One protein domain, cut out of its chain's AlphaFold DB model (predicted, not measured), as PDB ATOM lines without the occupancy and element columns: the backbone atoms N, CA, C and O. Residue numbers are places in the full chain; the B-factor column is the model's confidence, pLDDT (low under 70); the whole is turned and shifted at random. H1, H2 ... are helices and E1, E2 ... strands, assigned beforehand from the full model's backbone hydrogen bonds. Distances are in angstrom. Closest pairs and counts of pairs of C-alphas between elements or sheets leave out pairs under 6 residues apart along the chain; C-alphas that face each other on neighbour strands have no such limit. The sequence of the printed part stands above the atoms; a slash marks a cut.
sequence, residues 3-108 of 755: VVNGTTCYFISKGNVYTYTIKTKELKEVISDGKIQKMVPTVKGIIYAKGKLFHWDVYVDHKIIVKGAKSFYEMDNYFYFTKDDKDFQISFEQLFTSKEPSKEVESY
ATOM      1  N   VAL A   3      18.169  38.333   6.879       59.22
ATOM      2  CA  VAL A   3      18.814  39.149   5.840       59.22
ATOM      3  C   VAL A   3      18.158  38.835   4.504       59.22
ATOM      4  O   VAL A   3      18.233  37.702   4.037       59.22
ATOM      5  N   VAL A   4      17.540  39.838   3.878       54.03
ATOM      6  CA  VAL A   4      16.886  39.697   2.570       54.03
ATOM      7  C   VAL A   4      17.702  40.457   1.527       54.03
ATOM      8  O   VAL A   4      18.103  41.604   1.743       54.03
ATOM      9  N   ASN A   5      17.998  39.796   0.403       50.78
ATOM     10  CA  ASN A   5      18.763  40.337  -0.732       50.78
ATOM     11  C   ASN A   5      20.163  40.892  -0.386       50.78
ATOM     12  O   ASN A   5      20.749  41.641  -1.164       50.78
ATOM     13  N   GLY A   6      20.717  40.532   0.777       55.62
ATOM     14  CA  GLY A   6      22.070  40.907   1.205       55.62
ATOM     15  C   GLY A   6      22.268  42.382   1.581       55.62
ATOM     16  O   GLY A   6      23.384  42.768   1.916       55.62
ATOM     17  N   THR A   7      21.223  43.213   1.536       64.75
ATOM     18  CA  THR A   7      21.323  44.663   1.789       64.75
ATOM     19  C   THR A   7      20.377  45.178   2.864       64.75
ATOM     20  O   THR A   7      20.605  46.278   3.366       64.75
ATOM     21  N   THR A   8      19.342  44.415   3.220       65.19
ATOM     22  CA  THR A   8      18.310  44.847   4.167       65.19
ATOM     23  C   THR A   8      18.112  43.779   5.234       65.19
ATOM     24  O   THR A   8      17.800  42.623   4.938       65.19
ATOM     25  N   CYS A   9      18.322  44.165   6.489       74.00
ATOM     26  CA  CYS A   9      18.131  43.307   7.651       74.00
ATOM     27  C   CYS A   9      16.759  43.565   8.259       74.00
ATOM     28  O   CYS A   9      16.440  44.713   8.550       74.00
ATOM     29  N   TYR A  10      15.996  42.511   8.519       79.62
ATOM     30  CA  TYR A  10      14.776  42.572   9.311       79.62
ATOM     31  C   TYR A  10      15.066  42.021  10.708       79.62
ATOM     32  O   TYR A  10      15.651  40.939  10.861       79.62
ATOM     33  N   PHE A  11      14.609  42.704  11.754       77.94
ATOM     34  CA  PHE A  11      14.641  42.165  13.115       77.94
ATOM     35  C   PHE A  11      13.435  42.608  13.942       77.94
ATOM     36  O   PHE A  11      12.792  43.611  13.642       77.94
ATOM     37  N   ILE A  12      13.142  41.834  14.987       81.62
ATOM     38  CA  ILE A  12      12.126  42.177  15.980       81.62
ATOM     39  C   ILE A  12      12.833  42.842  17.158       81.62
ATOM     40  O   ILE A  12      13.832  42.319  17.650       81.62
ATOM     41  N   SER A  13      12.316  43.974  17.619       83.19
ATOM     42  CA  SER A  13      12.748  44.613  18.863       83.19
ATOM     43  C   SER A  13      11.528  45.162  19.587       83.19
ATOM     44  O   SER A  13      10.672  45.782  18.964       83.19
ATOM     45  N   LYS A  14      11.408  44.880  20.891       85.44
ATOM     46  CA  LYS A  14      10.256  45.280  21.728       85.44
ATOM     47  C   LYS A  14       8.882  44.954  21.108       85.44
ATOM     48  O   LYS A  14       7.924  45.691  21.294       85.44
ATOM     49  N   GLY A  15       8.793  43.857  20.353       82.06
ATOM     50  CA  GLY A  15       7.558  43.436  19.689       82.06
ATOM     51  C   GLY A  15       7.176  44.220  18.426       82.06
ATOM     52  O   GLY A  15       6.070  44.023  17.927       82.06
ATOM     53  N   ASN A  16       8.072  45.056  17.894       84.31
ATOM     54  CA  ASN A  16       7.957  45.739  16.601       84.31
ATOM     55  C   ASN A  16       8.924  45.131  15.581       84.31
ATOM     56  O   ASN A  16       9.945  44.556  15.965       84.31
ATOM     57  N   VAL A  17       8.635  45.285  14.286       85.56
ATOM     58  CA  VAL A  17       9.544  44.882  13.203       85.56
ATOM     59  C   VAL A  17      10.260  46.100  12.646       85.56
ATOM     60  O   VAL A  17       9.635  47.079  12.234       85.56
ATOM     61  N   TYR A  18      11.580  45.994  12.567       85.44
ATOM     62  CA  TYR A  18      12.458  47.004  12.000       85.44
ATOM     63  C   TYR A  18      13.178  46.462  10.775       85.44
ATOM     64  O   TYR A  18      13.604  45.305  10.750       85.44
ATOM     65  N   THR A  19      13.371  47.332   9.791       85.50
ATOM     66  CA  THR A  19      14.343  47.151   8.718       85.50
ATOM     67  C   THR A  19      15.541  48.048   8.932       85.50
ATOM     68  O   THR A  19      15.382  49.237   9.195       85.50
ATOM     69  N   TYR A  20      16.732  47.504   8.732       77.06
ATOM     70  CA  TYR A  20      17.961  48.270   8.629       77.06
ATOM     71  C   TYR A  20      18.572  48.054   7.248       77.06
ATOM     72  O   TYR A  20      18.996  46.944   6.909       77.06
ATOM     73  N   THR A  21      18.593  49.105   6.431       75.94
ATOM     74  CA  THR A  21      19.196  49.060   5.098       75.94
ATOM     75  C   THR A  21      20.676  49.383   5.218       75.94
ATOM     76  O   THR A  21      21.070  50.522   5.453       75.94
ATOM     77  N   ILE A  22      21.521  48.377   5.009       65.25
ATOM     78  CA  ILE A  22      22.972  48.439   5.234       65.25
ATOM     79  C   ILE A  22      23.627  49.541   4.388       65.25
ATOM     80  O   ILE A  22      24.540  50.223   4.850       65.25
ATOM     81  N   LYS A  23      23.149  49.740   3.152       71.50
ATOM     82  CA  LYS A  23      23.721  50.714   2.209       71.50
ATOM     83  C   LYS A  23      23.421  52.167   2.590       71.50
ATOM     84  O   LYS A  23      24.295  53.014   2.446       71.50
ATOM     85  N   THR A  24      22.200  52.452   3.038       70.56
ATOM     86  CA  THR A  24      21.761  53.810   3.400       70.56
ATOM     87  C   THR A  24      21.927  54.100   4.891       70.56
ATOM     88  O   THR A  24      21.812  55.251   5.295       70.56
ATOM     89  N   LYS A  25      22.236  53.072   5.699       78.12
ATOM     90  CA  LYS A  25      22.244  53.098   7.173       78.12
ATOM     91  C   LYS A  25      20.912  53.551   7.770       78.12
ATOM     92  O   LYS A  25      20.857  54.066   8.882       78.12
ATOM     93  N   GLU A  26      19.840  53.363   7.018       79.06
ATOM     94  CA  GLU A  26      18.512  53.787   7.416       79.06
ATOM     95  C   GLU A  26      17.868  52.688   8.258       79.06
ATOM     96  O   GLU A  26      17.694  51.556   7.791       79.06
ATOM     97  N   LEU A  27      17.544  53.027   9.506       83.38
ATOM     98  CA  LEU A  27      16.686  52.225  10.365       83.38
ATOM     99  C   LEU A  27      15.253  52.714  10.190       83.38
ATOM    100  O   LEU A  27      14.955  53.879  10.439       83.38
ATOM    101  N   LYS A  28      14.364  51.807   9.810       87.12
ATOM    102  CA  LYS A  28      12.948  52.094   9.634       87.12
ATOM    103  C   LYS A  28      12.127  51.075  10.398       87.12
ATOM    104  O   LYS A  28      12.319  49.872  10.234       87.12
ATOM    105  N   GLU A  29      11.215  51.552  11.233       89.75
ATOM    106  CA  GLU A  29      10.158  50.707  11.778       89.75
ATOM    107  C   GLU A  29       9.172  50.405  10.650       89.75
ATOM    108  O   GLU A  29       8.648  51.320  10.013       89.75
ATOM    109  N   VAL A  30       8.978  49.125  10.347       86.75
ATOM    110  CA  VAL A  30       8.095  48.686   9.256       86.75
ATOM    111  C   VAL A  30       6.797  48.087   9.769       86.75
ATOM    112  O   VAL A  30       5.811  48.107   9.041       86.75
ATOM    113  N   ILE A  31       6.769  47.593  11.013       88.31
ATOM    114  CA  ILE A  31       5.533  47.181  11.684       88.31
ATOM    115  C   ILE A  31       5.593  47.614  13.149       88.31
ATOM    116  O   ILE A  31       6.448  47.137  13.901       88.31
ATOM    117  N   SER A  32       4.663  48.487  13.538       89.50
ATOM    118  CA  SER A  32       4.487  48.977  14.908       89.50
ATOM    119  C   SER A  32       3.281  48.286  15.543       89.50
ATOM    120  O   SER A  32       2.142  48.553  15.167       89.50
ATOM    121  N   ASP A  33       3.519  47.334  16.444       88.38
ATOM    122  CA  ASP A  33       2.458  46.520  17.068       88.38
ATOM    123  C   ASP A  33       2.748  46.212  18.552       88.38
ATOM    124  O   ASP A  33       1.835  46.105  19.369       88.38
ATOM    125  N   GLY A  34       4.024  46.110  18.934       85.56
ATOM    126  CA  GLY A  34       4.490  45.930  20.310       85.56
ATOM    127  C   GLY A  34       4.323  44.511  20.855       85.56
ATOM    128  O   GLY A  34       4.711  44.237  21.991       85.56
ATOM    129  N   LYS A  35       3.751  43.586  20.073       87.31
ATOM    130  CA  LYS A  35       3.422  42.219  20.515       87.31
ATOM    131  C   LYS A  35       3.929  41.119  19.578       87.31
ATOM    132  O   LYS A  35       3.596  39.950  19.781       87.31
ATOM    133  N   ILE A  36       4.735  41.459  18.571       86.06
ATOM    134  CA  ILE A  36       5.266  40.504  17.589       86.06
ATOM    135  C   ILE A  36       6.352  39.636  18.227       86.06
ATOM    136  O   ILE A  36       7.283  40.139  18.848       86.06
ATOM    137  N   GLN A  37       6.236  38.321  18.055       79.00
ATOM    138  CA  GLN A  37       7.151  37.334  18.641       79.00
ATOM    139  C   GLN A  37       7.950  36.569  17.580       79.00
ATOM    140  O   GLN A  37       9.060  36.110  17.845       79.00
ATOM    141  N   LYS A  38       7.402  36.428  16.368       78.31
ATOM    142  CA  LYS A  38       8.056  35.779  15.223       78.31
ATOM    143  C   LYS A  38       7.732  36.518  13.932       78.31
ATOM    144  O   LYS A  38       6.675  37.136  13.822       78.31
ATOM    145  N   MET A  39       8.623  36.416  12.950       82.62
ATOM    146  CA  MET A  39       8.381  36.922  11.601       82.62
ATOM    147  C   MET A  39       9.121  36.101  10.547       82.62
ATOM    148  O   MET A  39      10.148  35.495  10.846       82.62
ATOM    149  N   VAL A  40       8.616  36.158   9.321       76.44
ATOM    150  CA  VAL A  40       9.194  35.586   8.108       76.44
ATOM    151  C   VAL A  40       9.131  36.668   7.020       76.44
ATOM    152  O   VAL A  40       8.052  36.955   6.495       76.44
ATOM    153  N   PRO A  41      10.246  37.357   6.727       69.56
ATOM    154  CA  PRO A  41      10.285  38.358   5.669       69.56
ATOM    155  C   PRO A  41      10.468  37.686   4.300       69.56
ATOM    156  O   PRO A  41      11.443  36.971   4.086       69.56
ATOM    157  N   THR A  42       9.558  37.957   3.363       68.75
ATOM    158  CA  THR A  42       9.589  37.426   1.990       68.75
ATOM    159  C   THR A  42       9.829  38.550   0.977       68.75
ATOM    160  O   THR A  42       9.722  39.733   1.299       68.75
ATOM    161  N   VAL A  43      10.099  38.198  -0.284       60.09
ATOM    162  CA  VAL A  43      10.207  39.186  -1.377       60.09
ATOM    163  C   VAL A  43       8.889  39.912  -1.684       60.09
ATOM    164  O   VAL A  43       8.923  40.941  -2.352       60.09
ATOM    165  N   LYS A  44       7.743  39.394  -1.215       64.44
ATOM    166  CA  LYS A  44       6.406  39.968  -1.445       64.44
ATOM    167  C   LYS A  44       5.846  40.738  -0.242       64.44
ATOM    168  O   LYS A  44       4.927  41.524  -0.420       64.44
ATOM    169  N   GLY A  45       6.407  40.547   0.950       73.88
ATOM    170  CA  GLY A  45       5.965  41.200   2.185       73.88
ATOM    171  C   GLY A  45       6.360  40.411   3.438       73.88
ATOM    172  O   GLY A  45       7.067  39.403   3.355       73.88
ATOM    173  N   ILE A  46       5.933  40.873   4.615       83.88
ATOM    174  CA  ILE A  46       6.326  40.290   5.908       83.88
ATOM    175  C   ILE A  46       5.164  39.490   6.488       83.88
ATOM    176  O   ILE A  46       4.098  40.042   6.760       83.88
ATOM    177  N   ILE A  47       5.403  38.209   6.752       86.75
ATOM    178  CA  ILE A  47       4.518  37.382   7.572       86.75
ATOM    179  C   ILE A  47       4.973  37.531   9.022       86.75
ATOM    180  O   ILE A  47       6.166  37.428   9.310       86.75
ATOM    181  N   TYR A  48       4.068  37.776   9.960       88.56
ATOM    182  CA  TYR A  48       4.435  37.939  11.368       88.56
ATOM    183  C   TYR A  48       3.398  37.334  12.303       88.56
ATOM    184  O   TYR A  48       2.226  37.218  11.961       88.56
ATOM    185  N   ALA A  49       3.837  36.921  13.489       86.25
ATOM    186  CA  ALA A  49       2.991  36.218  14.440       86.25
ATOM    187  C   ALA A  49       3.027  36.840  15.836       86.25
ATOM    188  O   ALA A  49       4.076  37.276  16.331       86.25
ATOM    189  N   LYS A  50       1.856  36.835  16.472       90.81
ATOM    190  CA  LYS A  50       1.590  37.333  17.826       90.81
ATOM    191  C   LYS A  50       1.014  36.210  18.679       90.81
ATOM    192  O   LYS A  50       0.403  35.288  18.150       90.81
ATOM    193  N   GLY A  51       1.184  36.299  19.993       78.00
ATOM    194  CA  GLY A  51       0.642  35.317  20.935       78.00
ATOM    195  C   GLY A  51       1.720  34.506  21.646       78.00
ATOM    196  O   GLY A  51       2.877  34.913  21.718       78.00
ATOM    197  N   LYS A  52       1.315  33.381  22.239       61.66
ATOM    198  CA  LYS A  52       2.204  32.490  22.996       61.66
ATOM    199  C   LYS A  52       2.693  31.363  22.094       61.66
ATOM    200  O   LYS A  52       2.055  31.039  21.095       61.66
ATOM    201  N   LEU A  53       3.808  30.740  22.469       46.28
ATOM    202  CA  LEU A  53       4.334  29.568  21.774       46.28
ATOM    203  C   LEU A  53       3.214  28.525  21.564       46.28
ATOM    204  O   LEU A  53       2.534  28.136  22.514       46.28
ATOM    205  N   PHE A  54       3.004  28.134  20.302       48.56
ATOM    206  CA  PHE A  54       1.952  27.220  19.824       48.56
ATOM    207  C   PHE A  54       0.504  27.750  19.840       48.56
ATOM    208  O   PHE A  54      -0.427  26.979  19.629       48.56
ATOM    209  N   HIS A  55       0.306  29.049  20.059       68.75
ATOM    210  CA  HIS A  55      -0.980  29.742  19.944       68.75
ATOM    211  C   HIS A  55      -0.755  31.061  19.205       68.75
ATOM    212  O   HIS A  55      -0.831  32.151  19.780       68.75
ATOM    213  N   TRP A  56      -0.381  30.930  17.935       78.56
ATOM    214  CA  TRP A  56       0.042  32.036  17.093       78.56
ATOM    215  C   TRP A  56      -1.121  32.597  16.289       78.56
ATOM    216  O   TRP A  56      -1.722  31.904  15.471       78.56
ATOM    217  N   ASP A  57      -1.384  33.883  16.458       91.44
ATOM    218  CA  ASP A  57      -2.153  34.645  15.490       91.44
ATOM    219  C   ASP A  57      -1.175  35.145  14.427       91.44
ATOM    220  O   ASP A  57      -0.261  35.912  14.742       91.44
ATOM    221  N   VAL A  58      -1.327  34.676  13.189       89.38
ATOM    222  CA  VAL A  58      -0.425  34.987  12.073       89.38
ATOM    223  C   VAL A  58      -1.058  36.031  11.166       89.38
ATOM    224  O   VAL A  58      -2.240  35.940  10.834       89.38
ATOM    225  N   TYR A  59      -0.254  36.999  10.744       90.94
ATOM    226  CA  TYR A  59      -0.662  38.169   9.987       90.94
ATOM    227  C   TYR A  59       0.209  38.369   8.746       90.94
ATOM    228  O   TYR A  59       1.400  38.053   8.756       90.94
ATOM    229  N   VAL A  60      -0.394  38.961   7.717       87.38
ATOM    230  CA  VAL A  60       0.264  39.551   6.541       87.38
ATOM    231  C   VAL A  60      -0.433  40.875   6.256       87.38
ATOM    232  O   VAL A  60      -1.660  40.922   6.251       87.38
ATOM    233  N   ASP A  61       0.327  41.957   6.073       81.75
ATOM    234  CA  ASP A  61      -0.201  43.305   5.802       81.75
ATOM    235  C   ASP A  61      -1.361  43.714   6.734       81.75
ATOM    236  O   ASP A  61      -2.414  44.178   6.298       81.75
ATOM    237  N   HIS A  62      -1.190  43.491   8.045       82.38
ATOM    238  CA  HIS A  62      -2.192  43.725   9.103       82.38
ATOM    239  C   HIS A  62      -3.458  42.858   9.047       82.38
ATOM    240  O   HIS A  62      -4.271  42.903   9.973       82.38
ATOM    241  N   LYS A  63      -3.615  42.013   8.028       84.75
ATOM    242  CA  LYS A  63      -4.709  41.049   7.922       84.75
ATOM    243  C   LYS A  63      -4.347  39.782   8.664       84.75
ATOM    244  O   LYS A  63      -3.229  39.285   8.555       84.75
ATOM    245  N   ILE A  64      -5.308  39.241   9.397       88.31
ATOM    246  CA  ILE A  64      -5.117  37.968  10.073       88.31
ATOM    247  C   ILE A  64      -5.334  36.816   9.097       88.31
ATOM    248  O   ILE A  64      -6.369  36.725   8.444       88.31
ATOM    249  N   ILE A  65      -4.339  35.945   8.997       88.56
ATOM    250  CA  ILE A  65      -4.350  34.773   8.122       88.56
ATOM    251  C   ILE A  65      -4.911  33.580   8.881       88.56
ATOM    252  O   ILE A  65      -5.797  32.880   8.401       88.56
ATOM    253  N   VAL A  66      -4.440  33.391  10.114       87.56
ATOM    254  CA  VAL A  66      -4.909  32.330  11.002       87.56
ATOM    255  C   VAL A  66      -4.832  32.780  12.457       87.56
ATOM    256  O   VAL A  66      -3.851  33.389  12.874       87.56
ATOM    257  N   LYS A  67      -5.876  32.460  13.230       90.31
ATOM    258  CA  LYS A  67      -5.884  32.556  14.697       90.31
ATOM    259  C   LYS A  67      -5.551  31.215  15.330       90.31
ATOM    260  O   LYS A  67      -6.154  30.215  14.929       90.31
ATOM    261  N   GLY A  68      -4.677  31.219  16.334       78.38
ATOM    262  CA  GLY A  68      -4.349  30.030  17.128       78.38
ATOM    263  C   GLY A  68      -3.586  28.937  16.372       78.38
ATOM    264  O   GLY A  68      -3.792  27.755  16.634       78.38
ATOM    265  N   ALA A  69      -2.719  29.302  15.427       74.88
ATOM    266  CA  ALA A  69      -1.845  28.343  14.763       74.88
ATOM    267  C   ALA A  69      -0.842  27.735  15.758       74.88
ATOM    268  O   ALA A  69      -0.155  28.449  16.496       74.88
ATOM    269  N   LYS A  70      -0.718  26.406  15.744       60.66
ATOM    270  CA  LYS A  70       0.270  25.667  16.543       60.66
ATOM    271  C   LYS A  70       1.665  25.815  15.941       60.66
ATOM    272  O   LYS A  70       2.629  26.113  16.641       60.66
ATOM    273  N   SER A  71       1.769  25.701  14.626       62.16
ATOM    274  CA  SER A  71       3.016  25.841  13.873       62.16
ATOM    275  C   SER A  71       2.757  26.515  12.540       62.16
ATOM    276  O   SER A  71       1.641  26.464  12.029       62.16
ATOM    277  N   PHE A  72       3.798  27.126  11.979       67.31
ATOM    278  CA  PHE A  72       3.796  27.629  10.615       67.31
ATOM    279  C   PHE A  72       5.214  27.645  10.035       67.31
ATOM    280  O   PHE A  72       6.180  27.776  10.791       67.31
ATOM    281  N   TYR A  73       5.328  27.498   8.718       60.47
ATOM    282  CA  TYR A  73       6.585  27.523   7.967       60.47
ATOM    283  C   TYR A  73       6.329  27.879   6.491       60.47
ATOM    284  O   TYR A  73       5.183  27.930   6.047       60.47
ATOM    285  N   GLU A  74       7.395  28.155   5.745       61.22
ATOM    286  CA  GLU A  74       7.352  28.393   4.298       61.22
ATOM    287  C   GLU A  74       8.079  27.271   3.551       61.22
ATOM    288  O   GLU A  74       9.108  26.794   4.021       61.22
ATOM    289  N   MET A  75       7.548  26.857   2.399       46.47
ATOM    290  CA  MET A  75       8.177  25.891   1.488       46.47
ATOM    291  C   MET A  75       7.594  26.089   0.073       46.47
ATOM    292  O   MET A  75       6.414  26.390  -0.062       46.47
ATOM    293  N   ASP A  76       8.407  25.975  -0.983       53.97
ATOM    294  CA  ASP A  76       7.978  25.947  -2.400       53.97
ATOM    295  C   ASP A  76       6.977  27.036  -2.863       53.97
ATOM    296  O   ASP A  76       6.087  26.770  -3.664       53.97
ATOM    297  N   ASN A  77       7.134  28.292  -2.414       60.91
ATOM    298  CA  ASN A  77       6.198  29.416  -2.643       60.91
ATOM    299  C   ASN A  77       4.820  29.277  -1.964       60.91
ATOM    300  O   ASN A  77       3.875  29.965  -2.354       60.91
ATOM    301  N   TYR A  78       4.701  28.451  -0.929       69.69
ATOM    302  CA  TYR A  78       3.510  28.320  -0.097       69.69
ATOM    303  C   TYR A  78       3.820  28.621   1.373       69.69
ATOM    304  O   TYR A  78       4.914  28.375   1.885       69.69
ATOM    305  N   PHE A  79       2.811  29.153   2.056       76.88
ATOM    306  CA  PHE A  79       2.769  29.293   3.502       76.88
ATOM    307  C   PHE A  79       1.953  28.147   4.094       76.88
ATOM    308  O   PHE A  79       0.788  27.972   3.728       76.88
ATOM    309  N   TYR A  80       2.543  27.411   5.030       71.38
ATOM    310  CA  TYR A  80       1.917  26.279   5.706       71.38
ATOM    311  C   TYR A  80       1.676  26.598   7.170       71.38
ATOM    312  O   TYR A  80       2.520  27.208   7.828       71.38
ATOM    313  N   PHE A  81       0.555  26.130   7.712       70.94
ATOM    314  CA  PHE A  81       0.296  26.213   9.142       70.94
ATOM    315  C   PHE A  81      -0.614  25.094   9.634       70.94
ATOM    316  O   PHE A  81      -1.448  24.568   8.900       70.94
ATOM    317  N   THR A  82      -0.468  24.766  10.915       68.31
ATOM    318  CA  THR A  82      -1.296  23.767  11.592       68.31
ATOM    319  C   THR A  82      -2.248  24.471  12.543       68.31
ATOM    320  O   THR A  82      -1.818  25.237  13.413       68.31
ATOM    321  N   LYS A  83      -3.542  24.189  12.413       78.56
ATOM    322  CA  LYS A  83      -4.592  24.684  13.303       78.56
ATOM    323  C   LYS A  83      -5.562  23.551  13.610       78.56
ATOM    324  O   LYS A  83      -5.940  22.812  12.709       78.56
ATOM    325  N   ASP A  84      -5.939  23.413  14.880       78.88
ATOM    326  CA  ASP A  84      -6.873  22.371  15.336       78.88
ATOM    327  C   ASP A  84      -6.467  20.961  14.849       78.88
ATOM    328  O   ASP A  84      -7.299  20.163  14.420       78.88
ATOM    329  N   ASP A  85      -5.152  20.698  14.865       67.69
ATOM    330  CA  ASP A  85      -4.505  19.448  14.428       67.69
ATOM    331  C   ASP A  85      -4.757  19.064  12.957       67.69
ATOM    332  O   ASP A  85      -4.630  17.903  12.567       67.69
ATOM    333  N   LYS A  86      -5.076  20.057  12.120       62.25
ATOM    334  CA  LYS A  86      -5.171  19.948  10.661       62.25
ATOM    335  C   LYS A  86      -4.164  20.883   9.998       62.25
ATOM    336  O   LYS A  86      -3.941  21.999  10.473       62.25
ATOM    337  N   ASP A  87      -3.582  20.415   8.899       73.31
ATOM    338  CA  ASP A  87      -2.607  21.172   8.118       73.31
ATOM    339  C   ASP A  87      -3.281  21.909   6.963       73.31
ATOM    340  O   ASP A  87      -4.170  21.391   6.277       73.31
ATOM    341  N   PHE A  88      -2.829  23.134   6.745       78.12
ATOM    342  CA  PHE A  88      -3.358  24.040   5.745       78.12
ATOM    343  C   PHE A  88      -2.222  24.699   4.969       78.12
ATOM    344  O   PHE A  88      -1.114  24.854   5.490       78.12
ATOM    345  N   GLN A  89      -2.513  25.104   3.736       82.75
ATOM    346  CA  GLN A  89      -1.590  25.838   2.880       82.75
ATOM    347  C   GLN A  89      -2.280  27.018   2.194       82.75
ATOM    348  O   GLN A  89      -3.491  27.018   1.986       82.75
ATOM    349  N   ILE A  90      -1.488  28.005   1.793       82.56
ATOM    350  CA  ILE A  90      -1.895  29.085   0.892       82.56
ATOM    351  C   ILE A  90      -0.681  29.521   0.074       82.56
ATOM    352  O   ILE A  90       0.420  29.640   0.617       82.56
ATOM    353  N   SER A  91      -0.841  29.730  -1.234       82.62
ATOM    354  CA  SER A  91       0.285  30.175  -2.064       82.62
ATOM    355  C   SER A  91       0.707  31.597  -1.690       82.62
ATOM    356  O   SER A  91      -0.120  32.429  -1.328       82.62
ATOM    357  N   PHE A  92       1.985  31.938  -1.839       78.19
ATOM    358  CA  PHE A  92       2.476  33.313  -1.699       78.19
ATOM    359  C   PHE A  92       1.927  34.261  -2.772       78.19
ATOM    360  O   PHE A  92       2.127  35.468  -2.705       78.19
ATOM    361  N   GLU A  93       1.295  33.767  -3.830       80.56
ATOM    362  CA  GLU A  93       0.535  34.645  -4.714       80.56
ATOM    363  C   GLU A  93      -0.756  35.080  -4.027       80.56
ATOM    364  O   GLU A  93      -0.884  36.255  -3.700       80.56
ATOM    365  N   GLN A  94      -1.613  34.124  -3.677       83.69
ATOM    366  CA  GLN A  94      -2.879  34.352  -2.973       83.69
ATOM    367  C   GLN A  94      -2.688  35.089  -1.641       83.69
ATOM    368  O   GLN A  94      -3.396  36.050  -1.346       83.69
ATOM    369  N   LEU A  95      -1.676  34.704  -0.859       84.62
ATOM    370  CA  LEU A  95      -1.393  35.272   0.458       84.62
ATOM    371  C   LEU A  95      -1.152  36.789   0.421       84.62
ATOM    372  O   LEU A  95      -1.555  37.485   1.350       84.62
ATOM    373  N   PHE A  96      -0.505  37.289  -0.637       83.25
ATOM    374  CA  PHE A  96      -0.105  38.696  -0.756       83.25
ATOM    375  C   PHE A  96      -0.975  39.504  -1.733       83.25
ATOM    376  O   PHE A  96      -0.953  40.730  -1.677       83.25
ATOM    377  N   THR A  97      -1.749  38.868  -2.621       81.12
ATOM    378  CA  THR A  97      -2.631  39.578  -3.571       81.12
ATOM    379  C   THR A  97      -4.112  39.530  -3.190       81.12
ATOM    380  O   THR A  97      -4.873  40.398  -3.624       81.12
ATOM    381  N   SER A  98      -4.541  38.575  -2.358       82.69
ATOM    382  CA  SER A  98      -5.947  38.427  -1.986       82.69
ATOM    383  C   SER A  98      -6.457  39.551  -1.076       82.69
ATOM    384  O   SER A  98      -5.787  40.041  -0.154       82.69
ATOM    385  N   LYS A  99      -7.721  39.936  -1.288       81.81
ATOM    386  CA  LYS A  99      -8.437  40.836  -0.376       81.81
ATOM    387  C   LYS A  99      -8.698  40.171   0.977       81.81
ATOM    388  O   LYS A  99      -8.536  40.854   1.989       81.81
ATOM    389  N   GLU A 100      -8.983  38.868   1.000       83.19
ATOM    390  CA  GLU A 100      -9.270  38.075   2.204       83.19
ATOM    391  C   GLU A 100      -8.511  36.730   2.184       83.19
ATOM    392  O   GLU A 100      -9.126  35.670   2.036       83.19
ATOM    393  N   PRO A 101      -7.178  36.732   2.381       82.81
ATOM    394  CA  PRO A 101      -6.373  35.524   2.203       82.81
ATOM    395  C   PRO A 101      -6.752  34.393   3.172       82.81
ATOM    396  O   PRO A 101      -6.585  33.224   2.856       82.81
ATOM    397  N   SER A 102      -7.346  34.707   4.330       84.44
ATOM    398  CA  SER A 102      -7.848  33.701   5.277       84.44
ATOM    399  C   SER A 102      -8.945  32.792   4.702       84.44
ATOM    400  O   SER A 102      -9.170  31.714   5.246       84.44
ATOM    401  N   LYS A 103      -9.654  33.217   3.642       84.75
ATOM    402  CA  LYS A 103     -10.676  32.408   2.950       84.75
ATOM    403  C   LYS A 103     -10.117  31.582   1.791       84.75
ATOM    404  O   LYS A 103     -10.802  30.688   1.314       84.75
ATOM    405  N   GLU A 104      -8.893  31.869   1.362       82.81
ATOM    406  CA  GLU A 104      -8.193  31.162   0.279       82.81
ATOM    407  C   GLU A 104      -7.244  30.083   0.812       82.81
ATOM    408  O   GLU A 104      -6.505  29.455   0.061       82.81
ATOM    409  N   VAL A 105      -7.262  29.868   2.128       84.69
ATOM    410  CA  VAL A 105      -6.545  28.780   2.776       84.69
ATOM    411  C   VAL A 105      -7.162  27.452   2.349       84.69
ATOM    412  O   VAL A 105      -8.342  27.185   2.581       84.69
ATOM    413  N   GLU A 106      -6.329  26.580   1.803       83.38
ATOM    414  CA  GLU A 106      -6.714  25.246   1.374       83.38
ATOM    415  C   GLU A 106      -6.232  24.205   2.386       83.38
ATOM    416  O   GLU A 106      -5.165  24.332   2.993       83.38
ATOM    417  N   SER A 107      -7.006  23.135   2.576       75.50
ATOM    418  CA  SER A 107      -6.542  21.990   3.362       75.50
ATOM    419  C   SER A 107      -5.352  21.339   2.662       75.50
ATOM    420  O   SER A 107      -5.467  20.930   1.505       75.50
ATOM    421  N   TYR A 108      -4.237  21.184   3.366       54.56
ATOM    422  CA  TYR A 108      -3.068  20.510   2.828       54.56
ATOM    423  C   TYR A 108      -3.146  19.018   3.147       54.56
ATOM    424  O   TYR A 108      -3.143  18.607   4.307       54.56
TER     425      TYR A 108
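AT A GLANCE: This is residues 3 to 108 of the 755 residues of an uncharacterized protein of Lachnospiraceae bacterium TWA4 (UniProt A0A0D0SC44). Three small antiparallel sheets stand one behind the other along the longest axis, face to face in turn as a stack of sheets: E1 to E3 at one end, E4 to E7 in the middle and E8 to E10 at the other end. The short helix H1 follows E10 and packs on the last sheet, only grazing the middle one. You will find 106 printed residues with ten named strands and then one named helix; the sheets run E1 - E2 - E3, E4 - E5 - E6 - E7 and E8 - E9 - E10, and each is a meander, every strand the antiparallel neighbour of the one before. The class is mostly strand. The whole is compact, with a radius of gyration of the C-alphas of 14.0 A, yet elongated in outline, 43 by 27 by 22 A.

IN THESE COORDINATES: Find C-alpha 8 at (18.310, 44.847, 4.167), where E1, residues 8 to 13, begins. Then come E2, residues 16 to 21, 16.4 A long, and E3, residues 26 to 31. E4, residues 36 to 41, begins at (5.266, 40.504, 17.589). E5, residues 46 to 52, runs 19.2 A; E6 is residues 55 to 60, 16.7 A, and E7 residues 63 to 69. Next are E8, residues 71 to 75, E9, residues 78 to 83, and E10, residues 86 to 91, 17.2 A. H1, residues 92 to 97, ends at (-2.631, 39.578, -3.571).

HOW THE PARTS SIT: Look first at E1 and E2, a hairpin, with N 11 and O 18 3.0 A apart. Between E2 and E3 it is N 19 and O 28, 2.8 A. The sheet E4 E5 E6 E7 faces this sheet, the facing parts 10.2 A centre to centre and their strands at 39 degrees; the closest C-alphas of E1 and E4 are those of Tyr 10 and Pro 41, 7.2 A apart. Within it look for N 40 and O 47, 2.8 A, N 50 and O 57, 2.9 A, and N 58 and O 66, 2.9 A. The sheet E8 E9 E10 also faces it, at 10.7 A and 16 degrees; the closest C-alphas of E7 and E9 are those of Ala 69 and Lys 83, 4.8 A apart. Here N 80 and O 73 are 2.9 A apart, and N 88 and O 81 2.9 A. H1 stands up from this sheet at a height over the sheet of 5.4 A, with 1 of 2 O i to N i+4 pairs within hydrogen-bond range.

THE WHOLE: The C-alphas farthest apart, those of Thr 24 and Asp 85, are 44.6 A apart. The printed part has no cut, and the links between named elements are tight. Mean pLDDT of the printed part is 76.6; look for low confidence among residues 3 to 8, 52 to 55 and 70 to 78, for instance.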